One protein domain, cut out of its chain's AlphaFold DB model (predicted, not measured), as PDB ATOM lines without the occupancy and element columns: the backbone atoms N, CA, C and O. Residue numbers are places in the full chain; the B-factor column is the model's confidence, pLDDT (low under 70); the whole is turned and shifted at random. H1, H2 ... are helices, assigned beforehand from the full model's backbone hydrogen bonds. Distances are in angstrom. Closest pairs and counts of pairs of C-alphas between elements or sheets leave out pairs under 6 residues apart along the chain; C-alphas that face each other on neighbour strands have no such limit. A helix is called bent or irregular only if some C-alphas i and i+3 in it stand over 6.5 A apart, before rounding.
ATOM      1  N   SER A   2     141.998 194.262 334.454       90.56
ATOM      2  CA  SER A   2     141.529 194.271 335.857       90.56
ATOM      3  C   SER A   2     141.845 195.590 336.583       90.56
ATOM      4  O   SER A   2     140.943 196.203 337.143       90.56
ATOM      5  N   ILE A   3     143.079 196.098 336.456       92.25
ATOM      6  CA  ILE A   3     143.513 197.362 337.078       92.25
ATOM      7  C   ILE A   3     142.639 198.543 336.632       92.25
ATOM      8  O   ILE A   3     142.228 199.361 337.455       92.25
ATOM      9  N   GLN A   4     142.332 198.631 335.335       92.88
ATOM     10  CA  GLN A   4     141.527 199.714 334.771       92.88
ATOM     11  C   GLN A   4     140.069 199.657 335.245       92.88
ATOM     12  O   GLN A   4     139.498 200.698 335.562       92.88
ATOM     13  N   ARG A   5     139.494 198.453 335.365       94.88
ATOM     14  CA  ARG A   5     138.150 198.261 335.932       94.88
ATOM     15  C   ARG A   5     138.086 198.687 337.387       94.88
ATOM     16  O   ARG A   5     137.214 199.464 337.746       94.88
ATOM     17  N   SER A   6     139.057 198.269 338.198       93.25
ATOM     18  CA  SER A   6     139.131 198.694 339.597       93.25
ATOM     19  C   SER A   6     139.307 200.208 339.735       93.25
ATOM     20  O   SER A   6     138.774 200.797 340.666       93.25
ATOM     21  N   ALA A   7     140.042 200.856 338.825       92.12
ATOM     22  CA  ALA A   7     140.170 202.313 338.816       92.12
ATOM     23  C   ALA A   7     138.836 203.009 338.514       92.12
ATOM     24  O   ALA A   7     138.466 203.928 339.243       92.12
ATOM     25  N   PHE A   8     138.105 202.535 337.501       95.06
ATOM     26  CA  PHE A   8     136.761 203.024 337.189       95.06
ATOM     27  C   PHE A   8     135.809 202.836 338.373       95.06
ATOM     28  O   PHE A   8     135.154 203.789 338.787       95.06
ATOM     29  N   ASP A   9     135.781 201.635 338.958       94.19
ATOM     30  CA  ASP A   9     134.887 201.305 340.069       94.19
ATOM     31  C   ASP A   9     135.166 202.197 341.283       94.19
ATOM     32  O   ASP A   9     134.233 202.741 341.864       94.19
ATOM     33  N   ARG A  10     136.443 202.456 341.613       91.00
ATOM     34  CA  ARG A  10     136.805 203.408 342.677       91.00
ATOM     35  C   ARG A  10     136.270 204.813 342.403       91.00
ATOM     36  O   ARG A  10     135.680 205.414 343.298       91.00
ATOM     37  N   CYS A  11     136.457 205.337 341.190       88.56
ATOM     38  CA  CYS A  11     135.927 206.651 340.816       88.56
ATOM     39  C   CYS A  11     134.391 206.683 340.897       88.56
ATOM     40  O   CYS A  11     133.823 207.639 341.425       88.56
ATOM     41  N   ALA A  12     133.719 205.623 340.440       87.94
ATOM     42  CA  ALA A  12     132.268 205.497 340.507       87.94
ATOM     43  C   ALA A  12     131.757 205.455 341.959       87.94
ATOM     44  O   ALA A  12     130.812 206.172 342.287       87.94
ATOM     45  N   THR A  13     132.397 204.698 342.854       86.81
ATOM     46  CA  THR A  13     132.014 204.632 344.275       86.81
ATOM     47  C   THR A  13     132.214 205.974 344.982       86.81
ATOM     48  O   THR A  13     131.301 206.442 345.661       86.81
ATOM     49  N   LEU A  14     133.354 206.642 344.763       83.94
ATOM     50  CA  LEU A  14     133.637 207.969 345.336       83.94
ATOM     51  C   LEU A  14     132.615 209.029 344.904       83.94
ATOM     52  O   LEU A  14     132.345 209.973 345.648       83.94
ATOM     53  N   SER A  15     132.032 208.854 343.717       78.38
ATOM     54  CA  SER A  15     131.015 209.753 343.179       78.38
ATOM     55  C   SER A  15     129.633 209.602 343.810       78.38
ATOM     56  O   SER A  15     128.861 210.559 343.827       78.38
ATOM     57  N   GLN A  16     129.334 208.426 344.370       72.06
ATOM     58  CA  GLN A  16     128.070 208.137 345.051       72.06
ATOM     59  C   GLN A  16     128.112 208.533 346.529       72.06
ATOM     60  O   GLN A  16     127.089 208.903 347.095       72.06
ATOM     61  N   SER A  17     129.292 208.498 347.155       66.56
ATOM     62  CA  SER A  17     129.471 208.782 348.582       66.56
ATOM     63  C   SER A  17     129.609 210.274 348.923       66.56
ATOM     64  O   SER A  17     130.043 210.602 350.022       66.56
ATOM     65  N   GLY A  18     129.309 211.185 347.987       60.41
ATOM     66  CA  GLY A  18     129.448 212.636 348.191       60.41
ATOM     67  C   GLY A  18     130.890 213.111 348.432       60.41
ATOM     68  O   GLY A  18     131.091 214.169 349.020       60.41
ATOM     69  N   GLY A  19     131.892 212.321 348.024       60.69
ATOM     70  CA  GLY A  19     133.311 212.613 348.246       60.69
ATOM     71  C   GLY A  19     133.911 213.611 347.245       60.69
ATOM     72  O   GLY A  19     133.209 214.242 346.459       60.69
ATOM     73  N   ALA A  20     135.246 213.704 347.217       62.59
ATOM     74  CA  ALA A  20     136.026 214.632 346.378       62.59
ATOM     75  C   ALA A  20     135.882 214.448 344.844       62.59
ATOM     76  O   ALA A  20     136.527 215.159 344.076       62.59
ATOM     77  N   PHE A  21     135.054 213.505 344.376       71.44
ATOM     78  CA  PHE A  21     134.826 213.214 342.959       71.44
ATOM     79  C   PHE A  21     133.329 213.326 342.612       71.44
ATOM     80  O   PHE A  21     132.659 212.310 342.455       71.44
ATOM     81  N   PRO A  22     132.755 214.537 342.501       78.88
ATOM     82  CA  PRO A  22     131.328 214.687 342.217       78.88
ATOM     83  C   PRO A  22     130.986 214.171 340.812       78.88
ATOM     84  O   PRO A  22     131.669 214.516 339.846       78.88
ATOM     85  N   ILE A  23     129.918 213.371 340.683       80.06
ATOM     86  CA  ILE A  23     129.436 212.874 339.378       80.06
ATOM     87  C   ILE A  23     128.824 213.988 338.519       80.06
ATOM     88  O   ILE A  23     128.912 213.957 337.294       80.06
ATOM     89  N   ALA A  24     128.257 215.012 339.162       83.56
ATOM     90  CA  ALA A  24     127.744 216.221 338.526       83.56
ATOM     91  C   ALA A  24     128.895 217.174 338.140       83.56
ATOM     92  O   ALA A  24     128.918 218.340 338.529       83.56
ATOM     93  N   ASN A  25     129.888 216.658 337.413       88.44
ATOM     94  CA  ASN A  25     131.072 217.390 336.978       88.44
ATOM     95  C   ASN A  25     131.531 216.866 335.601       88.44
ATOM     96  O   ASN A  25     131.842 215.683 335.446       88.44
ATOM     97  N   GLY A  26     131.565 217.744 334.595       89.56
ATOM     98  CA  GLY A  26     131.864 217.398 333.198       89.56
ATOM     99  C   GLY A  26     133.225 216.708 332.989       89.56
ATOM    100  O   GLY A  26     133.259 215.629 332.390       89.56
ATOM    101  N   PRO A  27     134.340 217.252 333.509       92.19
ATOM    102  CA  PRO A  27     135.645 216.586 333.506       92.19
ATOM    103  C   PRO A  27     135.644 215.168 334.092       92.19
ATOM    104  O   PRO A  27     136.243 214.255 333.520       92.19
ATOM    105  N   ASN A  28     134.930 214.950 335.199       92.94
ATOM    106  CA  ASN A  28     134.836 213.634 335.836       92.94
ATOM    107  C   ASN A  28     134.081 212.632 334.953       92.94
ATOM    108  O   ASN A  28     134.526 211.494 334.793       92.94
ATOM    109  N   LEU A  29     132.982 213.064 334.322       93.81
ATOM    110  CA  LEU A  29     132.256 212.260 333.334       93.81
ATOM    111  C   LEU A  29     133.149 211.922 332.132       93.81
ATOM    112  O   LEU A  29     133.226 210.764 331.735       93.81
ATOM    113  N   THR A  30     133.904 212.897 331.623       94.25
ATOM    114  CA  THR A  30     134.863 212.711 330.516       94.25
ATOM    115  C   THR A  30     135.936 211.674 330.861       94.25
ATOM    116  O   THR A  30     136.288 210.828 330.032       94.25
ATOM    117  N   LEU A  31     136.442 211.682 332.100       94.06
ATOM    118  CA  LEU A  31     137.395 210.683 332.585       94.06
ATOM    119  C   LEU A  31     136.778 209.280 332.639       94.06
ATOM    120  O   LEU A  31     137.391 208.331 332.142       94.06
ATOM    121  N   LEU A  32     135.584 209.147 333.222       95.44
ATOM    122  CA  LEU A  32     134.880 207.868 333.347       95.44
ATOM    123  C   LEU A  32     134.539 207.277 331.975       95.44
ATOM    124  O   LEU A  32     134.757 206.087 331.748       95.44
ATOM    125  N   VAL A  33     134.080 208.111 331.039       96.69
ATOM    126  CA  VAL A  33     133.828 207.715 329.648       96.69
ATOM    127  C   VAL A  33     135.104 207.206 328.993       96.69
ATOM    128  O   VAL A  33     135.106 206.111 328.431       96.69
ATOM    129  N   ARG A  34     136.212 207.952 329.104       95.25
ATOM    130  CA  ARG A  34     137.509 207.533 328.557       95.25
ATOM    131  C   ARG A  34     137.950 206.182 329.110       95.25
ATOM    132  O   ARG A  34     138.389 205.327 328.347       95.25
ATOM    133  N   GLN A  35     137.851 206.003 330.426       95.56
ATOM    134  CA  GLN A  35     138.230 204.760 331.090       95.56
ATOM    135  C   GLN A  35     137.375 203.595 330.596       95.56
ATOM    136  O   GLN A  35     137.932 202.595 330.152       95.56
ATOM    137  N   LEU A  36     136.045 203.735 330.617       96.81
ATOM    138  CA  LEU A  36     135.154 202.661 330.197       96.81
ATOM    139  C   LEU A  36     135.385 202.296 328.728       96.81
ATOM    140  O   LEU A  36     135.603 201.128 328.426       96.81
ATOM    141  N   LEU A  37     135.424 203.279 327.822       96.00
ATOM    142  CA  LEU A  37     135.653 203.038 326.393       96.00
ATOM    143  C   LEU A  37     136.991 202.339 326.099       96.00
ATOM    144  O   LEU A  37     137.103 201.679 325.068       96.00
ATOM    145  N   PHE A  38     137.988 202.476 326.979       95.56
ATOM    146  CA  PHE A  38     139.291 201.827 326.831       95.56
ATOM    147  C   PHE A  38     139.254 200.321 327.123       95.56
ATOM    148  O   PHE A  38     139.936 199.559 326.440       95.56
ATOM    149  N   PHE A  39     138.492 199.875 328.128       95.44
ATOM    150  CA  PHE A  39     138.480 198.464 328.544       95.44
ATOM    151  C   PHE A  39     137.168 197.718 328.275       95.44
ATOM    152  O   PHE A  39     137.111 196.517 328.542       95.44
ATOM    153  N   TYR A  40     136.127 198.408 327.801       95.75
ATOM    154  CA  TYR A  40     134.774 197.866 327.711       95.75
ATOM    155  C   TYR A  40     134.710 196.550 326.934       95.75
ATOM    156  O   TYR A  40     135.067 196.478 325.756       95.75
ATOM    157  N   LYS A  41     134.147 195.532 327.587       93.38
ATOM    158  CA  LYS A  41     133.693 194.292 326.962       93.38
ATOM    159  C   LYS A  41     132.253 194.019 327.370       93.38
ATOM    160  O   LYS A  41     131.964 193.954 328.561       93.38
ATOM    161  N   GLN A  42     131.369 193.803 326.398       89.06
ATOM    162  CA  GLN A  42     129.923 193.656 326.624       89.06
ATOM    163  C   GLN A  42     129.591 192.647 327.731       89.06
ATOM    164  O   GLN A  42     128.929 193.004 328.705       89.06
ATOM    165  N   ASN A  43     130.153 191.442 327.661       88.19
ATOM    166  CA  ASN A  43     129.848 190.365 328.607       88.19
ATOM    167  C   ASN A  43     130.384 190.621 330.032       88.19
ATOM    168  O   ASN A  43     129.902 190.017 330.984       88.19
ATOM    169  N   GLU A  44     131.372 191.507 330.201       92.94
ATOM    170  CA  GLU A  44     132.024 191.770 331.496       92.94
ATOM    171  C   GLU A  44     131.606 193.119 332.113       92.94
ATOM    172  O   GLU A  44     131.616 193.283 333.335       92.94
ATOM    173  N   ASP A  45     131.256 194.104 331.281       94.62
ATOM    174  CA  ASP A  45     131.165 195.516 331.664       94.62
ATOM    175  C   ASP A  45     129.783 196.144 331.414       94.62
ATOM    176  O   ASP A  45     129.615 197.344 331.640       94.62
ATOM    177  N   SER A  46     128.771 195.361 331.019       91.31
ATOM    178  CA  SER A  46     127.408 195.867 330.765       91.31
ATOM    179  C   SER A  46     126.836 196.684 331.927       91.31
ATOM    180  O   SER A  46     126.286 197.762 331.714       91.31
ATOM    181  N   LYS A  47     127.031 196.243 333.179       92.88
ATOM    182  CA  LYS A  47     126.556 196.982 334.364       92.88
ATOM    183  C   LYS A  47     127.229 198.352 334.516       92.88
ATOM    184  O   LYS A  47     126.559 199.325 334.853       92.88
ATOM    185  N   ARG A  48     128.537 198.444 334.234       95.50
ATOM    186  CA  ARG A  48     129.292 199.712 334.269       95.50
ATOM    187  C   ARG A  48     128.814 200.663 333.179       95.50
ATOM    188  O   ARG A  48     128.675 201.856 333.428       95.50
ATOM    189  N   LEU A  49     128.525 200.124 331.993       95.38
ATOM    190  CA  LEU A  49     127.987 200.903 330.884       95.38
ATOM    191  C   LEU A  49     126.591 201.444 331.183       95.38
ATOM    192  O   LEU A  49     126.364 202.633 330.990       95.38
ATOM    193  N   ILE A  50     125.690 200.602 331.698       94.25
ATOM    194  CA  ILE A  50     124.338 201.019 332.096       94.25
ATOM    195  C   ILE A  50     124.416 202.171 333.099       94.25
ATOM    196  O   ILE A  50     123.795 203.214 332.892       94.25
ATOM    197  N   TRP A  51     125.232 202.012 334.144       95.06
ATOM    198  CA  TRP A  51     125.431 203.057 335.145       95.06
ATOM    199  C   TRP A  51     125.979 204.351 334.524       95.06
ATOM    200  O   TRP A  51     125.485 205.439 334.819       95.06
ATOM    201  N   LEU A  52     126.966 204.257 333.628       96.62
ATOM    202  CA  LEU A  52     127.534 205.433 332.970       96.62
ATOM    203  C   LEU A  52     126.503 206.144 332.083       96.62
ATOM    204  O   LEU A  52     126.364 207.359 332.178       96.62
ATOM    205  N   TYR A  53     125.754 205.409 331.258       96.75
ATOM    206  CA  TYR A  53     124.712 205.964 330.387       96.75
ATOM    207  C   TYR A  53     123.628 206.695 331.180       96.75
ATOM    208  O   TYR A  53     123.266 207.815 330.828       96.75
ATOM    209  N   GLN A  54     123.163 206.120 332.291       95.56
ATOM    210  CA  GLN A  54     122.197 206.780 333.174       95.56
ATOM    211  C   GLN A  54     122.719 208.126 333.695       95.56
ATOM    212  O   GLN A  54     121.992 209.120 333.680       95.56
ATOM    213  N   ASN A  55     123.989 208.184 334.108       95.75
ATOM    214  CA  ASN A  55     124.602 209.425 334.580       95.75
ATOM    215  C   ASN A  55     124.825 210.437 333.449       95.75
ATOM    216  O   ASN A  55     124.593 211.626 333.655       95.75
ATOM    217  N   LEU A  56     125.214 209.985 332.255       97.06
ATOM    218  CA  LEU A  56     125.368 210.852 331.085       97.06
ATOM    219  C   LEU A  56     124.041 211.462 330.639       97.06
ATOM    220  O   LEU A  56     124.010 212.640 330.307       97.06
ATOM    221  N   ILE A  57     122.944 210.702 330.666       96.94
ATOM    222  CA  ILE A  57     121.606 211.226 330.361       96.94
ATOM    223  C   ILE A  57     121.184 212.243 331.422       96.94
ATOM    224  O   ILE A  57     120.731 213.335 331.086       96.94
ATOM    225  N   LYS A  58     121.361 211.910 332.706       96.00
ATOM    226  CA  LYS A  58     120.981 212.781 333.827       96.00
ATOM    227  C   LYS A  58     121.770 214.094 333.853       96.00
ATOM    228  O   LYS A  58     121.233 215.125 334.248       96.00
ATOM    229  N   HIS A  59     123.040 214.054 333.460       95.69
ATOM    230  CA  HIS A  59     123.971 215.181 333.517       95.69
ATOM    231  C   HIS A  59     124.450 215.611 332.122       95.69
ATOM    232  O   HIS A  59     125.574 216.100 331.974       95.69
ATOM    233  N   SER A  60     123.602 215.440 331.104       96.56
ATOM    234  CA  SER A  60     123.949 215.675 329.698       96.56
ATOM    235  C   SER A  60     124.473 217.087 329.462       96.56
ATOM    236  O   SER A  60     125.506 217.247 328.818       96.56
ATOM    237  N   SER A  61     123.851 218.097 330.075       95.38
ATOM    238  CA  SER A  61     124.268 219.497 329.951       95.38
ATOM    239  C   SER A  61     125.695 219.748 330.450       95.38
ATOM    240  O   SER A  61     126.463 220.462 329.810       95.38
ATOM    241  N   LEU A  62     126.091 219.123 331.563       94.56
ATOM    242  CA  LEU A  62     127.434 219.263 332.137       94.56
ATOM    243  C   LEU A  62     128.497 218.576 331.278       94.56
ATOM    244  O   LEU A  62     129.615 219.082 331.151       94.56
ATOM    245  N   PHE A  63     128.151 217.426 330.700       95.88
ATOM    246  CA  PHE A  63     129.037 216.699 329.800       95.88
ATOM    247  C   PHE A  63     129.200 217.435 328.466       95.88
ATOM    248  O   PHE A  63     130.321 217.665 328.025       95.88
ATOM    249  N   VAL A  64     128.099 217.900 327.877       96.50
ATOM    250  CA  VAL A  64     128.092 218.663 326.622       96.50
ATOM    251  C   VAL A  64     128.816 219.998 326.751       96.50
ATOM    252  O   VAL A  64     129.485 220.410 325.809       96.50
ATOM    253  N   LYS A  65     128.792 220.636 327.927       95.88
ATOM    254  CA  LYS A  65     129.556 221.867 328.184       95.88
ATOM    255  C   LYS A  65     131.062 221.705 327.933       95.88
ATOM    256  O   LYS A  65     131.749 222.689 327.689       95.88
ATOM    257  N   GLN A  66     131.592 220.478 327.948       95.75
ATOM    258  CA  GLN A  66     132.999 220.232 327.608       95.75
ATOM    259  C   GLN A  66     133.324 220.505 326.127       95.75
ATOM    260  O   GLN A  66     134.495 220.654 325.787       95.75
ATOM    261  N   LEU A  67     132.314 220.624 325.256       96.25
ATOM    262  CA  LEU A  67     132.471 221.032 323.854       96.25
ATOM    263  C   LEU A  67     132.790 222.525 323.671       96.25
ATOM    264  O   LEU A  67     133.150 222.918 322.563       96.25
ATOM    265  N   ASP A  68     132.681 223.329 324.728       92.75
ATOM    266  CA  ASP A  68     133.025 224.759 324.744       92.75
ATOM    267  C   ASP A  68     134.413 225.026 325.376       92.75
ATOM    268  O   ASP A  68     134.868 226.157 325.502       92.75
ATOM    269  N   GLY A  69     135.114 223.969 325.805       89.00
ATOM    270  CA  GLY A  69     136.387 224.065 326.525       89.00
ATOM    271  C   GLY A  69     137.597 223.512 325.766       89.00
ATOM    272  O   GLY A  69     137.521 223.093 324.611       89.00
ATOM    273  N   SER A  70     138.733 223.430 326.464       88.75
ATOM    274  CA  SER A  70     139.985 222.864 325.934       88.75
ATOM    275  C   SER A  70     139.872 221.386 325.530       88.75
ATOM    276  O   SER A  70     140.601 220.928 324.656       88.75
ATOM    277  N   GLU A  71     138.935 220.644 326.124       87.94
ATOM    278  CA  GLU A  71     138.689 219.218 325.858       87.94
ATOM    279  C   GLU A  71     137.673 218.963 324.732       87.94
ATOM    280  O   GLU A  71     137.223 217.830 324.546       87.94
ATOM    281  N   ARG A  72     137.307 219.988 323.951       94.00
ATOM    282  CA  ARG A  72     136.266 219.913 322.912       94.00
ATOM    283  C   ARG A  72     136.400 218.709 321.982       94.00
ATOM    284  O   ARG A  72     135.437 217.972 321.777       94.00
ATOM    285  N   LEU A  73     137.592 218.492 321.421       94.44
ATOM    286  CA  LEU A  73     137.832 217.389 320.482       94.44
ATOM    287  C   LEU A  73     137.728 216.024 321.175       94.44
ATOM    288  O   LEU A  73     137.137 215.095 320.621       94.44
ATOM    289  N   THR A  74     138.248 215.919 322.402       94.94
ATOM    290  CA  THR A  74     138.145 214.717 323.235       94.94
ATOM    291  C   THR A  74     136.684 214.387 323.529       94.94
ATOM    292  O   THR A  74     136.256 213.251 323.325       94.94
ATOM    293  N   CYS A  75     135.903 215.375 323.975       96.81
ATOM    294  CA  CYS A  75     134.491 215.212 324.304       96.81
ATOM    295  C   CYS A  75     133.677 214.786 323.074       96.81
ATOM    296  O   CYS A  75     132.950 213.793 323.128       96.81
ATOM    297  N   LEU A  76     133.868 215.454 321.931       97.69
ATOM    298  CA  LEU A  76     133.178 215.098 320.692       97.69
ATOM    299  C   LEU A  76     133.498 213.666 320.248       97.69
ATOM    300  O   LEU A  76     132.599 212.902 319.890       97.69
ATOM    301  N   PHE A  77     134.773 213.273 320.303       97.38
ATOM    302  CA  PHE A  77     135.184 211.909 319.978       97.38
ATOM    303  C   PHE A  77     134.550 210.878 320.921       97.38
ATOM    304  O   PHE A  77     134.098 209.820 320.481       97.38
ATOM    305  N   GLN A  78     134.472 211.187 322.215       97.62
ATOM    306  CA  GLN A  78     133.810 210.332 323.193       97.62
ATOM    307  C   GLN A  78     132.319 210.160 322.897       97.62
ATOM    308  O   GLN A  78     131.848 209.023 322.899       97.62
ATOM    309  N   ILE A  79     131.596 211.240 322.584       98.38
ATOM    310  CA  ILE A  79     130.180 211.165 322.195       98.38
ATOM    311  C   ILE A  79     130.025 210.256 320.971       98.38
ATOM    312  O   ILE A  79     129.282 209.279 321.031       98.38
ATOM    313  N   LYS A  80     130.804 210.493 319.905       98.25
ATOM    314  CA  LYS A  80     130.817 209.657 318.688       98.25
ATOM    315  C   LYS A  80     131.013 208.168 319.011       98.25
ATOM    316  O   LYS A  80     130.249 207.311 318.562       98.25
ATOM    317  N   ARG A  81     132.004 207.843 319.848       97.94
ATOM    318  CA  ARG A  81     132.308 206.463 320.270       97.94
ATOM    319  C   ARG A  81     131.188 205.830 321.096       97.94
ATOM    320  O   ARG A  81     130.894 204.653 320.889       97.94
ATOM    321  N   LEU A  82     130.567 206.581 322.006       98.06
ATOM    322  CA  LEU A  82     129.429 206.105 322.798       98.06
ATOM    323  C   LEU A  82     128.207 205.842 321.910       98.06
ATOM    324  O   LEU A  82     127.560 204.810 322.064       98.06
ATOM    325  N   MET A  83     127.923 206.718 320.944       97.50
ATOM    326  CA  MET A  83     126.810 206.520 320.011       97.50
ATOM    327  C   MET A  83     127.022 205.298 319.108       97.50
ATOM    328  O   MET A  83     126.117 204.483 318.951       97.50
ATOM    329  N   SER A  84     128.236 205.091 318.590       96.00
ATOM    330  CA  SER A  84     128.587 203.862 317.855       96.00
ATOM    331  C   SER A  84     128.468 202.606 318.730       96.00
ATOM    332  O   SER A  84     127.996 201.564 318.273       96.00
ATOM    333  N   LEU A  85     128.838 202.683 320.013       95.81
ATOM    334  CA  LEU A  85     128.595 201.586 320.949       95.81
ATOM    335  C   LEU A  85     127.092 201.326 321.143       95.81
ATOM    336  O   LEU A  85     126.701 200.163 321.164       95.81
ATOM    337  N   CYS A  86     126.252 202.363 321.214       96.00
ATOM    338  CA  CYS A  86     124.796 202.199 321.237       96.00
ATOM    339  C   CYS A  86     124.292 201.477 319.981       96.00
ATOM    340  O   CYS A  86     123.552 200.508 320.115       96.00
ATOM    341  N   CYS A  87     124.753 201.866 318.786       95.44
ATOM    342  CA  CYS A  87     124.377 201.208 317.528       95.44
ATOM    343  C   CYS A  87     124.702 199.705 317.559       95.44
ATOM    344  O   CYS A  87     123.834 198.883 317.274       95.44
ATOM    345  N   ARG A  88     125.915 199.335 317.994       93.44
ATOM    346  CA  ARG A  88     126.326 197.923 318.125       93.44
ATOM    347  C   ARG A  88     125.481 197.140 319.127       93.44
ATOM    348  O   ARG A  88     125.177 195.980 318.882       93.44
ATOM    349  N   LEU A  89     125.099 197.755 320.246       92.88
ATOM    350  CA  LEU A  89     124.219 197.111 321.224       92.88
ATOM    351  C   LEU A  89     122.817 196.882 320.655       92.88
ATOM    352  O   LEU A  89     122.250 195.816 320.863       92.88
ATOM    353  N   LEU A  90     122.287 197.850 319.902       92.88
ATOM    354  CA  LEU A  90     120.972 197.746 319.270       92.88
ATOM    355  C   LEU A  90     120.912 196.683 318.168       92.88
ATOM    356  O   LEU A  90     119.853 196.107 317.961       92.88
ATOM    357  N   GLN A  91     122.028 196.367 317.504       92.31
ATOM    358  CA  GLN A  91     122.070 195.268 316.526       92.31
ATOM    359  C   GLN A  91     121.839 193.891 317.170       92.31
ATOM    360  O   GLN A  91     121.440 192.958 316.482       92.31
ATOM    361  N   ASN A  92     122.030 193.767 318.486       89.06
ATOM    362  CA  ASN A  92     121.773 192.540 319.242       89.06
ATOM    363  C   ASN A  92     120.364 192.524 319.870       89.06
ATOM    364  O   ASN A  92     120.154 191.874 320.888       89.06
ATOM    365  N   CYS A  93     119.386 193.240 319.304       85.12
ATOM    366  CA  CYS A  93     118.041 193.405 319.879       85.12
ATOM    367  C   CYS A  93     117.206 192.117 320.009       85.12
ATOM    368  O   CYS A  93     116.173 192.144 320.686       85.12
ATOM    369  N   ASN A  94     117.640 191.033 319.361       81.88
ATOM    370  CA  ASN A  94     117.029 189.704 319.444       81.88
ATOM    371  C   ASN A  94     117.467 188.924 320.694       81.88
ATOM    372  O   ASN A  94     116.890 187.887 320.998       81.88
ATOM    373  N   ASP A  95     118.492 189.394 321.406       81.44
ATOM    374  CA  ASP A  95     118.854 188.860 322.712       81.44
ATOM    375  C   ASP A  95     117.951 189.508 323.771       81.44
ATOM    376  O   ASP A  95     118.133 190.674 324.132       81.44
ATOM    377  N   ASP A  96     116.971 188.751 324.269       72.94
ATOM    378  CA  ASP A  96     116.006 189.214 325.277       72.94
ATOM    379  C   ASP A  96     116.661 189.669 326.592       72.94
ATOM    380  O   ASP A  96     116.047 190.386 327.386       72.94
ATOM    381  N   SER A  97     117.925 189.303 326.830       72.38
ATOM    382  CA  SER A  97     118.686 189.783 327.986       72.38
ATOM    383  C   SER A  97     119.143 191.244 327.854       72.38
ATOM    384  O   SER A  97     119.503 191.874 328.857       72.38
ATOM    385  N   LEU A  98     119.115 191.818 326.643       75.50
ATOM    386  CA  LEU A  98     119.588 193.169 326.357       75.50
ATOM    387  C   LEU A  98     118.434 194.174 326.289       75.50
ATOM    388  O   LEU A  98     117.611 194.193 325.376       75.50
ATOM    389  N   ASN A  99     118.421 195.109 327.240       82.38
ATOM    390  CA  ASN A  99     117.460 196.204 327.239       82.38
ATOM    391  C   ASN A  99     117.856 197.293 326.221       82.38
ATOM    392  O   ASN A  99     118.805 198.053 326.437       82.38
ATOM    393  N   VAL A 100     117.082 197.405 325.138       89.50
ATOM    394  CA  VAL A 100     117.276 198.397 324.064       89.50
ATOM    395  C   VAL A 100     116.904 199.832 324.460       89.50
ATOM    396  O   VAL A 100     117.334 200.775 323.798       89.50
ATOM    397  N   ALA A 101     116.154 200.034 325.550       90.88
ATOM    398  CA  ALA A 101     115.634 201.348 325.932       90.88
ATOM    399  C   ALA A 101     116.747 202.347 326.269       90.88
ATOM    400  O   ALA A 101     116.670 203.514 325.890       90.88
ATOM    401  N   LEU A 102     117.802 201.904 326.960       93.50
ATOM    402  CA  LEU A 102     118.880 202.800 327.375       93.50
ATOM    403  C   LEU A 102     119.780 203.228 326.199       93.50
ATOM    404  O   LEU A 102     120.020 204.430 326.075       93.50
ATOM    405  N   PRO A 103     120.237 202.326 325.302       94.56
ATOM    406  CA  PRO A 103     120.879 202.735 324.054       94.56
ATOM    407  C   PRO A 103     119.997 203.650 323.195       94.56
ATOM    408  O   PRO A 103     120.494 204.667 322.722       94.56
ATOM    409  N   MET A 104     118.695 203.362 323.052       93.94
ATOM    410  CA  MET A 104     117.767 204.249 322.330       93.94
ATOM    411  C   MET A 104     117.700 205.641 322.959       93.94
ATOM    412  O   MET A 104     117.817 206.643 322.258       93.94
ATOM    413  N   ARG A 105     117.602 205.722 324.291       95.50
ATOM    414  CA  ARG A 105     117.583 207.005 324.998       95.50
ATOM    415  C   ARG A 105     118.889 207.781 324.830       95.50
ATOM    416  O   ARG A 105     118.855 209.002 324.714       95.50
ATOM    417  N   MET A 106     120.034 207.098 324.803       97.50
ATOM    418  CA  MET A 106     121.325 207.729 324.511       97.50
ATOM    419  C   MET A 106     121.342 208.341 323.106       97.50
ATOM    420  O   MET A 106     121.755 209.492 322.972       97.50
ATOM    421  N   LEU A 107     120.869 207.609 322.090       95.81
ATOM    422  CA  LEU A 107     120.772 208.112 320.716       95.81
ATOM    423  C   LEU A 107     119.844 209.326 320.626       95.81
ATOM    424  O   LEU A 107     120.215 210.336 320.034       95.81
ATOM    425  N   GLU A 108     118.675 209.264 321.261       94.62
ATOM    426  CA  GLU A 108     117.707 210.362 321.290       94.62
ATOM    427  C   GLU A 108     118.310 211.625 321.924       94.62
ATOM    428  O   GLU A 108     118.312 212.696 321.316       94.62
ATOM    429  N   VAL A 109     118.896 211.497 323.120       97.00
ATOM    430  CA  VAL A 109     119.457 212.628 323.871       97.00
ATOM    431  C   VAL A 109     120.659 213.225 323.145       97.00
ATOM    432  O   VAL A 109     120.691 214.427 322.903       97.00
ATOM    433  N   PHE A 110     121.648 212.419 322.764       97.50
ATOM    434  CA  PHE A 110     122.910 212.936 322.222       97.50
ATOM    435  C   PHE A 110     122.884 213.221 320.718       97.50
ATOM    436  O   PHE A 110     123.860 213.764 320.204       97.50
ATOM    437  N   SER A 111     121.786 212.937 320.018       95.44
ATOM    438  CA  SER A 111     121.563 213.462 318.665       95.44
ATOM    439  C   SER A 111     120.648 214.692 318.645       95.44
ATOM    440  O   SER A 111     120.471 215.290 317.588       95.44
ATOM    441  N   SER A 112     119.990 215.050 319.753       95.50
ATOM    442  CA  SER A 112     118.997 216.135 319.793       95.50
ATOM    443  C   SER A 112     119.621 217.515 319.971       95.50
ATOM    444  O   SER A 112     120.371 217.729 320.918       95.50
ATOM    445  N   GLU A 113     119.209 218.487 319.155       95.69
ATOM    446  CA  GLU A 113     119.562 219.907 319.312       95.69
ATOM    447  C   GLU A 113     119.226 220.455 320.700       95.69
ATOM    448  O   GLU A 113     120.014 221.211 321.270       95.69
ATOM    449  N   SER A 114     118.113 220.013 321.295       96.00
ATOM    450  CA  SER A 114     117.677 220.448 322.629       96.00
ATOM    451  C   SER A 114     118.679 220.123 323.742       96.00
ATOM    452  O   SER A 114     118.686 220.788 324.775       96.00
ATOM    453  N   THR A 115     119.551 219.134 323.528       97.06
ATOM    454  CA  THR A 115     120.607 218.758 324.475       97.06
ATOM    455  C   THR A 115     121.794 219.720 324.422       97.06
ATOM    456  O   THR A 115     122.467 219.921 325.433       97.06
ATOM    457  N   TYR A 116     122.055 220.329 323.261       97.75
ATOM    458  CA  TYR A 116     123.253 221.134 323.018       97.75
ATOM    459  C   TYR A 116     122.973 222.636 323.027       97.75
ATOM    460  O   TYR A 116     123.744 223.392 323.616       97.75
ATOM    461  N   LEU A 117     121.865 223.076 322.422       97.44
ATOM    462  CA  LEU A 117     121.568 224.492 322.210       97.44
ATOM    463  C   LEU A 117     121.529 225.323 323.505       97.44
ATOM    464  O   LEU A 117     122.180 226.367 323.535       97.44
ATOM    465  N   PRO A 118     120.885 224.879 324.607       96.50
ATOM    466  CA  PRO A 118     120.874 225.654 325.853       96.50
ATOM    467  C   PRO A 118     122.262 225.832 326.488       96.50
ATOM    468  O   PRO A 118     122.462 226.741 327.293       96.50
ATOM    469  N   VAL A 119     123.206 224.943 326.163       95.50
ATOM    470  CA  VAL A 119     124.542 224.891 326.767       95.50
ATOM    471  C   VAL A 119     125.570 225.634 325.923       95.50
ATOM    472  O   VAL A 119     126.372 226.373 326.482       95.50
ATOM    473  N   LEU A 120     125.554 225.421 324.604       95.81
ATOM    474  CA  LEU A 120     126.541 225.975 323.672       95.81
ATOM    475  C   LEU A 120     126.126 227.336 323.104       95.81
ATOM    476  O   LEU A 120     126.987 228.083 322.664       95.81
ATOM    477  N   GLN A 121     124.826 227.651 323.106       95.50
ATOM    478  CA  GLN A 121     124.264 228.953 322.714       95.50
ATOM    479  C   GLN A 121     124.599 229.429 321.282       95.50
ATOM    480  O   GLN A 121     124.291 230.562 320.927       95.50
ATOM    481  N   ASP A 122     125.149 228.554 320.437       96.06
ATOM    482  CA  ASP A 122     125.423 228.787 319.016       96.06
ATOM    483  C   ASP A 122     124.744 227.696 318.178       96.06
ATOM    484  O   ASP A 122     125.180 226.542 318.150       96.06
ATOM    485  N   ALA A 123     123.663 228.063 317.487       96.50
ATOM    486  CA  ALA A 123     122.886 227.135 316.670       96.50
ATOM    487  C   ALA A 123     123.702 226.537 315.511       96.50
ATOM    488  O   ALA A 123     123.567 225.351 315.217       96.50
ATOM    489  N   SER A 124     124.583 227.323 314.883       96.31
ATOM    490  CA  SER A 124     125.395 226.858 313.752       96.31
ATOM    491  C   SER A 124     126.425 225.818 314.195       96.31
ATOM    492  O   SER A 124     126.586 224.771 313.563       96.31
ATOM    493  N   TYR A 125     127.055 226.051 315.348       96.50
ATOM    494  CA  TYR A 125     127.985 225.108 315.948       96.50
ATOM    495  C   TYR A 125     127.278 223.840 316.452       96.50
ATOM    496  O   TYR A 125     127.791 222.736 316.267       96.50
ATOM    497  N   VAL A 126     126.076 223.962 317.023       97.75
ATOM    498  CA  VAL A 126     125.257 222.810 317.440       97.75
ATOM    499  C   VAL A 126     124.912 221.914 316.252       97.75
ATOM    500  O   VAL A 126     125.120 220.701 316.330       97.75
ATOM    501  N   VAL A 127     124.452 222.498 315.140       97.31
ATOM    502  CA  VAL A 127     124.196 221.756 313.897       97.31
ATOM    503  C   VAL A 127     125.467 221.042 313.444       97.31
ATOM    504  O   VAL A 127     125.428 219.845 313.174       97.31
ATOM    505  N   SER A 128     126.616 221.725 313.467       97.56
ATOM    506  CA  SER A 128     127.909 221.135 313.106       97.56
ATOM    507  C   SER A 128     128.290 219.920 313.954       97.56
ATOM    508  O   SER A 128     128.754 218.900 313.434       97.56
ATOM    509  N   VAL A 129     128.076 219.999 315.268       97.94
ATOM    510  CA  VAL A 129     128.321 218.889 316.198       97.94
ATOM    511  C   VAL A 129     127.405 217.705 315.883       97.94
ATOM    512  O   VAL A 129     127.878 216.567 315.830       97.94
ATOM    513  N   ILE A 130     126.117 217.956 315.643       98.12
ATOM    514  CA  ILE A 130     125.132 216.905 315.361       98.12
ATOM    515  C   ILE A 130     125.404 216.244 314.010       98.12
ATOM    516  O   ILE A 130     125.434 215.015 313.956       98.12
ATOM    517  N   GLU A 131     125.696 217.016 312.956       98.06
ATOM    518  CA  GLU A 131     126.108 216.489 311.646       98.06
ATOM    519  C   GLU A 131     127.270 215.505 311.800       98.06
ATOM    520  O   GLU A 131     127.224 214.379 311.306       98.06
ATOM    521  N   GLN A 132     128.293 215.893 312.561       98.12
ATOM    522  CA  GLN A 132     129.464 215.061 312.797       98.12
ATOM    523  C   GLN A 132     129.170 213.795 313.614       98.12
ATOM    524  O   GLN A 132     129.824 212.767 313.406       98.12
ATOM    525  N   ILE A 133     128.252 213.860 314.581       98.31
ATOM    526  CA  ILE A 133     127.832 212.696 315.373       98.31
ATOM    527  C   ILE A 133     127.040 211.726 314.497       98.31
ATOM    528  O   ILE A 133     127.377 210.542 314.460       98.31
ATOM    529  N   LEU A 134     126.041 212.226 313.767       98.19
ATOM    530  CA  LEU A 134     125.194 211.425 312.884       98.19
ATOM    531  C   LEU A 134     126.015 210.774 311.769       98.19
ATOM    532  O   LEU A 134     125.925 209.562 311.585       98.19
ATOM    533  N   HIS A 135     126.889 211.532 311.099       98.12
ATOM    534  CA  HIS A 135     127.772 210.999 310.056       98.12
ATOM    535  C   HIS A 135     128.660 209.870 310.588       98.12
ATOM    536  O   HIS A 135     128.748 208.800 309.982       98.12
ATOM    537  N   TYR A 136     129.242 210.053 311.779       97.94
ATOM    538  CA  TYR A 136     130.028 209.005 312.427       97.94
ATOM    539  C   TYR A 136     129.179 207.770 312.760       97.94
ATOM    540  O   TYR A 136     129.622 206.648 312.528       97.94
ATOM    541  N   MET A 137     127.971 207.941 313.302       97.69
ATOM    542  CA  MET A 137     127.073 206.825 313.621       97.69
ATOM    543  C   MET A 137     126.695 206.017 312.381       97.69
ATOM    544  O   MET A 137     126.726 204.790 312.424       97.69
ATOM    545  N   ILE A 138     126.392 206.698 311.278       97.50
ATOM    546  CA  ILE A 138     125.993 206.077 310.010       97.50
ATOM    547  C   ILE A 138     127.117 205.220 309.447       97.50
ATOM    548  O   ILE A 138     126.896 204.047 309.174       97.50
ATOM    549  N   HIS A 139     128.350 205.731 309.437       94.81
ATOM    550  CA  HIS A 139     129.526 204.936 309.067       94.81
ATOM    551  C   HIS A 139     129.766 203.727 310.004       94.81
ATOM    552  O   HIS A 139     130.556 202.833 309.710       94.81
ATOM    553  N   ASN A 140     129.117 203.690 311.168       94.69
ATOM    554  CA  ASN A 140     129.212 202.602 312.137       94.69
ATOM    555  C   ASN A 140     127.921 201.755 312.211       94.69
ATOM    556  O   ASN A 140     127.666 201.129 313.243       94.69
ATOM    557  N   GLY A 141     127.135 201.708 311.127       95.38
ATOM    558  CA  GLY A 141     126.001 200.791 310.961       95.38
ATOM    559  C   GLY A 141     124.721 201.229 311.673       95.38
ATOM    560  O   GLY A 141     123.978 200.383 312.173       95.38
ATOM    561  N   TYR A 142     124.477 202.538 311.776       97.56
ATOM    562  CA  TYR A 142     123.264 203.089 312.390       97.56
ATOM    563  C   TYR A 142     121.981 202.645 311.677       97.56
ATOM    564  O   TYR A 142     121.047 202.199 312.344       97.56
ATOM    565  N   TYR A 143     121.930 202.714 310.341       98.00
ATOM    566  CA  TYR A 143     120.740 202.297 309.594       98.00
ATOM    567  C   TYR A 143     120.506 200.797 309.721       98.00
ATOM    568  O   TYR A 143     119.373 200.379 309.958       98.00
ATOM    569  N   ARG A 144     121.574 199.992 309.712       96.56
ATOM    570  CA  ARG A 144     121.492 198.567 310.026       96.56
ATOM    571  C   ARG A 144     120.919 198.306 311.421       96.56
ATOM    572  O   ARG A 144     120.075 197.424 311.567       96.56
ATOM    573  N   SER A 145     121.344 199.062 312.437       96.31
ATOM    574  CA  SER A 145     120.787 198.964 313.794       96.31
ATOM    575  C   SER A 145     119.290 199.271 313.820       96.31
ATOM    576  O   SER A 145     118.533 198.522 314.433       96.31
ATOM    577  N   LEU A 146     118.857 200.345 313.149       96.88
ATOM    578  CA  LEU A 146     117.442 200.714 313.077       96.88
ATOM    579  C   LEU A 146     116.616 199.676 312.320       96.88
ATOM    580  O   LEU A 146     115.551 199.300 312.798       96.88
ATOM    581  N   TYR A 147     117.119 199.174 311.190       96.69
ATOM    582  CA  TYR A 147     116.466 198.122 310.414       96.69
ATOM    583  C   TYR A 147     116.212 196.878 311.273       96.69
ATOM    584  O   TYR A 147     115.093 196.369 311.319       96.69
ATOM    585  N   LEU A 148     117.226 196.398 312.000       95.06
ATOM    586  CA  LEU A 148     117.070 195.236 312.882       95.06
ATOM    587  C   LEU A 148     116.073 195.510 314.012       95.06
ATOM    588  O   LEU A 148     115.226 194.670 314.305       95.06
ATOM    589  N   LEU A 149     116.136 196.699 314.612       94.38
ATOM    590  CA  LEU A 149     115.258 197.075 315.713       94.38
ATOM    591  C   LEU A 149     113.791 197.189 315.278       94.38
ATOM    592  O   LEU A 149     112.914 196.720 315.999       94.38
ATOM    593  N   ILE A 150     113.529 197.761 314.100       95.31
ATOM    594  CA  ILE A 150     112.194 197.853 313.494       95.31
ATOM    595  C   ILE A 150     111.609 196.457 313.294       95.31
ATOM    596  O   ILE A 150     110.512 196.184 313.771       95.31
ATOM    597  N   ASN A 151     112.371 195.554 312.678       93.62
ATOM    598  CA  ASN A 151     111.913 194.192 312.402       93.62
ATOM    599  C   ASN A 151     111.773 193.323 313.663       93.62
ATOM    600  O   ASN A 151     111.009 192.366 313.666       93.62
ATOM    601  N   SER A 152     112.499 193.649 314.736       91.94
ATOM    602  CA  SER A 152     112.472 192.906 316.003       91.94
ATOM    603  C   SER A 152     111.407 193.414 316.984       91.94
ATOM    604  O   SER A 152     110.846 192.631 317.748       91.94
ATOM    605  N   LYS A 153     111.148 194.729 317.022       90.88
ATOM    606  CA  LYS A 153     110.309 195.361 318.061       90.88
ATOM    607  C   LYS A 153     108.957 195.856 317.568       90.88
ATOM    608  O   LYS A 153     108.105 196.129 318.413       90.88
ATOM    609  N   LEU A 154     108.745 195.986 316.258       92.50
ATOM    610  CA  LEU A 154     107.429 196.306 315.710       92.50
ATOM    611  C   LEU A 154     106.723 195.023 315.247       92.50
ATOM    612  O   LEU A 154     107.364 194.169 314.626       92.50
ATOM    613  N   PRO A 155     105.416 194.872 315.533       91.94
ATOM    614  CA  PRO A 155     104.657 193.722 315.055       91.94
ATOM    615  C   PRO A 155     104.607 193.733 313.523       91.94
ATOM    616  O   PRO A 155     104.550 194.802 312.925       91.94
ATOM    617  N   SER A 156     104.608 192.563 312.880       90.06
ATOM    618  CA  SER A 156     104.527 192.466 311.411       90.06
ATOM    619  C   SER A 156     103.227 193.046 310.853       90.06
ATOM    620  O   SER A 156     103.222 193.603 309.766       90.06
ATOM    621  N   SER A 157     102.141 193.010 311.627       90.81
ATOM    622  CA  SER A 157     100.851 193.602 311.260       90.81
ATOM    623  C   SER A 157     100.776 195.124 311.446       90.81
ATOM    624  O   SER A 157      99.673 195.662 311.461       90.81
ATOM    625  N   ILE A 158     101.894 195.813 311.713       94.19
ATOM    626  CA  ILE A 158     101.878 197.262 311.926       94.19
ATOM    627  C   ILE A 158     101.575 197.998 310.622       94.19
ATOM    628  O   ILE A 158     102.253 197.814 309.612       94.19
ATOM    629  N   GLU A 159     100.606 198.903 310.678       93.75
ATOM    630  CA  GLU A 159     100.318 199.829 309.590       93.75
ATOM    631  C   GLU A 159     100.755 201.250 309.949       93.75
ATOM    632  O   GLU A 159     100.852 201.627 311.121       93.75
ATOM    633  N   TYR A 160     100.974 202.094 308.940       91.62
ATOM    634  CA  TYR A 160     101.236 203.521 309.165       91.62
ATOM    635  C   TYR A 160     100.129 204.222 309.977       91.62
ATOM    636  O   TYR A 160     100.410 205.089 310.806       91.62
ATOM    637  N   SER A 161      98.876 203.787 309.820       90.06
ATOM    638  CA  SER A 161      97.720 204.284 310.576       90.06
ATOM    639  C   SER A 161      97.855 204.087 312.102       90.06
ATOM    640  O   SER A 161      97.290 204.861 312.884       90.06
ATOM    641  N   ASP A 162      98.667 203.122 312.546       85.12
ATOM    642  CA  ASP A 162      98.898 202.806 313.958       85.12
ATOM    643  C   ASP A 162      99.986 203.665 314.628       85.12
ATOM    644  O   ASP A 162     100.256 203.491 315.821       85.12
ATOM    645  N   LEU A 163     100.586 204.637 313.924       86.31
ATOM    646  CA  LEU A 163     101.668 205.492 314.444       86.31
ATOM    647  C   LEU A 163     101.342 206.135 315.807       86.31
ATOM    648  O   LEU A 163     102.208 206.260 316.672       86.31
ATOM    649  N   SER A 164     100.083 206.532 316.013       85.44
ATOM    650  CA  SER A 164      99.612 207.141 317.268       85.44
ATOM    651  C   SER A 164      99.441 206.140 318.418       85.44
ATOM    652  O   SER A 164      99.511 206.524 319.585       85.44
ATOM    653  N   ARG A 165      99.226 204.860 318.099       86.62
ATOM    654  CA  ARG A 165      98.946 203.780 319.057       86.62
ATOM    655  C   ARG A 165     100.211 203.074 319.529       86.62
ATOM    656  O   ARG A 165     100.206 202.492 320.611       86.62
ATOM    657  N   VAL A 166     101.285 203.137 318.740       88.56
ATOM    658  CA  VAL A 166     102.559 202.457 319.010       88.56
ATOM    659  C   VAL A 166     103.675 203.500 319.193       88.56
ATOM    660  O   VAL A 166     104.364 203.843 318.234       88.56
ATOM    661  N   PRO A 167     103.920 204.005 320.421       86.38
ATOM    662  CA  PRO A 167     104.868 205.101 320.654       86.38
ATOM    663  C   PRO A 167     106.293 204.829 320.154       86.38
ATOM    664  O   PRO A 167     106.961 205.730 319.647       86.38
ATOM    665  N   ILE A 168     106.761 203.581 320.259       89.12
ATOM    666  CA  ILE A 168     108.085 203.184 319.764       89.12
ATOM    667  C   ILE A 168     108.187 203.282 318.234       89.12
ATOM    668  O   ILE A 168     109.257 203.608 317.731       89.12
ATOM    669  N   ALA A 169     107.090 203.079 317.497       93.06
ATOM    670  CA  ALA A 169     107.075 203.182 316.039       93.06
ATOM    671  C   ALA A 169     107.371 204.618 315.588       93.06
ATOM    672  O   ALA A 169     108.217 204.829 314.722       93.06
ATOM    673  N   LYS A 170     106.766 205.609 316.259       91.94
ATOM    674  CA  LYS A 170     107.054 207.029 316.023       91.94
ATOM    675  C   LYS A 170     108.519 207.372 316.283       91.94
ATOM    676  O   LYS A 170     109.159 207.981 315.434       91.94
ATOM    677  N   ILE A 171     109.065 206.926 317.416       92.12
ATOM    678  CA  ILE A 171     110.474 207.169 317.759       92.12
ATOM    679  C   ILE A 171     111.398 206.552 316.701       92.12
ATOM    680  O   ILE A 171     112.361 207.189 316.277       92.12
ATOM    681  N   LEU A 172     111.130 205.322 316.257       95.00
ATOM    682  CA  LEU A 172     111.945 204.658 315.236       95.00
ATOM    683  C   LEU A 172     111.880 205.387 313.892       95.00
ATOM    684  O   LEU A 172     112.927 205.621 313.295       95.00
ATOM    685  N   LEU A 173     110.689 205.806 313.460       95.62
ATOM    686  CA  LEU A 173     110.508 206.584 312.236       95.62
ATOM    687  C   LEU A 173     111.276 207.915 312.286       95.62
ATOM    688  O   LEU A 173     112.019 208.231 311.359       95.62
ATOM    689  N   GLU A 174     111.171 208.660 313.389       94.31
ATOM    690  CA  GLU A 174     111.931 209.902 313.591       94.31
ATOM    691  C   GLU A 174     113.445 209.654 313.519       94.31
ATOM    692  O   GLU A 174     114.178 210.431 312.909       94.31
ATOM    693  N   ASN A 175     113.928 208.543 314.084       95.31
ATOM    694  CA  ASN A 175     115.342 208.166 314.031       95.31
ATOM    695  C   ASN A 175     115.805 207.745 312.624       95.31
ATOM    696  O   ASN A 175     116.978 207.956 312.303       95.31
ATOM    697  N   VAL A 176     114.921 207.188 311.788       97.12
ATOM    698  CA  VAL A 176     115.206 206.894 310.371       97.12
ATOM    699  C   VAL A 176     115.314 208.188 309.561       97.12
ATOM    700  O   VAL A 176     116.272 208.358 308.805       97.12
ATOM    701  N   LEU A 177     114.363 209.108 309.743       96.62
ATOM    702  CA  LEU A 177     114.268 210.359 308.984       96.62
ATOM    703  C   LEU A 177     115.355 211.363 309.350       96.62
ATOM    704  O   LEU A 177     115.961 211.977 308.472       96.62
ATOM    705  N   LYS A 178     115.620 211.532 310.648       96.19
ATOM    706  CA  LYS A 178     116.451 212.616 311.178       96.19
ATOM    707  C   LYS A 178     117.777 212.815 310.439       96.19
ATOM    708  O   LYS A 178     118.045 213.953 310.061       96.19
ATOM    709  N   PRO A 179     118.605 211.783 310.182       97.56
ATOM    710  CA  PRO A 179     119.874 212.010 309.514       97.56
ATOM    711  C   PRO A 179     119.735 212.420 308.045       97.56
ATOM    712  O   PRO A 179     120.661 213.026 307.521       97.56
ATOM    713  N   LEU A 180     118.608 212.149 307.385       97.75
ATOM    714  CA  LEU A 180     118.395 212.494 305.976       97.75
ATOM    715  C   LEU A 180     118.161 214.003 305.772       97.75
ATOM    716  O   LEU A 180     118.467 214.540 304.705       97.75
ATOM    717  N   HIS A 181     117.663 214.702 306.797       96.50
ATOM    718  CA  HIS A 181     117.367 216.138 306.727       96.50
ATOM    719  C   HIS A 181     118.598 217.042 306.873       96.50
ATOM    720  O   HIS A 181     118.518 218.230 306.562       96.50
ATOM    721  N   PHE A 182     119.740 216.507 307.310       96.69
ATOM    722  CA  PHE A 182     120.963 217.294 307.457       96.69
ATOM    723  C   PHE A 182     121.701 217.469 306.125       96.69
ATOM    724  O   PHE A 182     121.691 216.606 305.242       96.69
ATOM    725  N   THR A 183     122.382 218.607 305.989       95.62
ATOM    726  CA  THR A 183     123.210 218.928 304.819       95.62
ATOM    727  C   THR A 183     124.618 218.344 304.899       95.62
ATOM    728  O   THR A 183     125.216 218.078 303.862       95.62
TER     729      THR A 183
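AT A GLANCE: This is residues 2 to 183 of the 382 residues of the protein "HECT-type E3 ubiquitin transferase" of Pan paniscus (UniProt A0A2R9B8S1). This is a compact run of helices set one after another: the linked hairpins of H1, H2 and H3 at one end, the antiparallel pair H5 and H6 in the middle, and the antiparallel pair H9 and H11 toward the other end, where the five-residue H10 lies beyond H11. The short helices H4 and H7 pack on each other along one edge, and H8 packs on H5 and H7. The printed part has 182 residues with eleven named helices, H1 to H11 in chain order, and no named strand; the class is all helix. The radius of gyration of the C-alphas is 17.1 A, and the C-alphas span 53 by 40 by 28 A.

IN THESE COORDINATES: Find C-alpha 2 at (141.529, 194.271, 335.857); from there H1, residues 2 to 16, runs 21.4 A. Next come H2, residues 26 to 39, 20.6 A long, and H3, residues 42 to 58, 22.3 A long with a kink of 37 degrees near residue 49. H4 is residues 60 to 68. Find C-alpha 72 at (136.266, 219.913, 322.912), where the longest helix by residues, H5, residues 72 to 90, begins its 27.2 A run. H6 is residues 101 to 111, H7 is residues 113 to 120, and H8, residues 123 to 138, is 22.3 A long. H9 is residues 142 to 153 and H10 is residues 160 to 164. H11, residues 167 to 181, runs 21.7 A to C-alpha 181 at (117.367, 216.138, 306.727). Four helices are irregular: in H3 C-alphas 44 and 47 are 8.1 A apart, in H7 C-alphas 115 and 118 are 7.0 A apart, in H10 C-alphas 161 and 164 are 7.5 A apart, and H11 is only just so, with C-alphas 176 and 179 at 7.0 A.

HOW THE PARTS SIT: Start at H1, which touches H2 in a helical hairpin at a shallow tilt of 27 degrees; their closest C-alphas, of Phe 8 and Leu 32, are 6.5 A apart. H2 and H3 form the next hairpin, at a shallow tilt of 15 degrees, closest at the C-alphas of Leu 29 and Leu 56, 7.4 A. H2 touches H4 with residues 26 to 30 alone, about perpendicular at 85 degrees, and the C-alphas of Gly 26 and Phe 63 come to 4.5 A. H4 touches H7, closest at the C-alphas of Lys 65 and Val 119, 6.0 A. H5 is the hub, touching H2, H4, H6, H8 and H9. Its hairpin with H6 has a shallow tilt of 34.7 degrees, only just short of steep, and the C-alphas of Cys 86 and Pro 103 are 4.9 A apart. H5 and H8 run the same way at a steep tilt of 41 degrees, closest at the C-alphas of Ser 84 and Met 137, 5.4 A. H5, H6, H9 and H11 form an up-and-down bundle, each running against the one before it in the chain. In it H9 touches H11 at a shallow tilt of 18 degrees, closest at the C-alphas of Ile 150 and Leu 172, 7.0 A. H10 and H11 only just touch, with 3 pairs of C-alphas within 8 A, and only at the corner; the closest are those of Leu 163 and Lys 170, 5.8 A. H1 and H11 are apart. In H1, H2, H5, H6, H8 and H9 every O i to N i+4 pair is within hydrogen-bond range; within range are 11 of 13 in H3, 2 of 5 in H4 with 4 of 6 O i to N i+3 pairs, 2 of 4 in H7, 0 of 1 in H10 with 1 of 2 O i to N i+3 pairs, and 8 of 11 in H11.

THE WHOLE: Look at Ala 20 and Ser 157 for the two C-alphas farthest apart, 54.0 A. The printed part has no cut. No link is long; those from H1 to H2, H5 to H6 and H9 to H10 are short, and the others are tight. The mean pLDDT of the printed part is 92.5, and residues 17 to 20 are under 70.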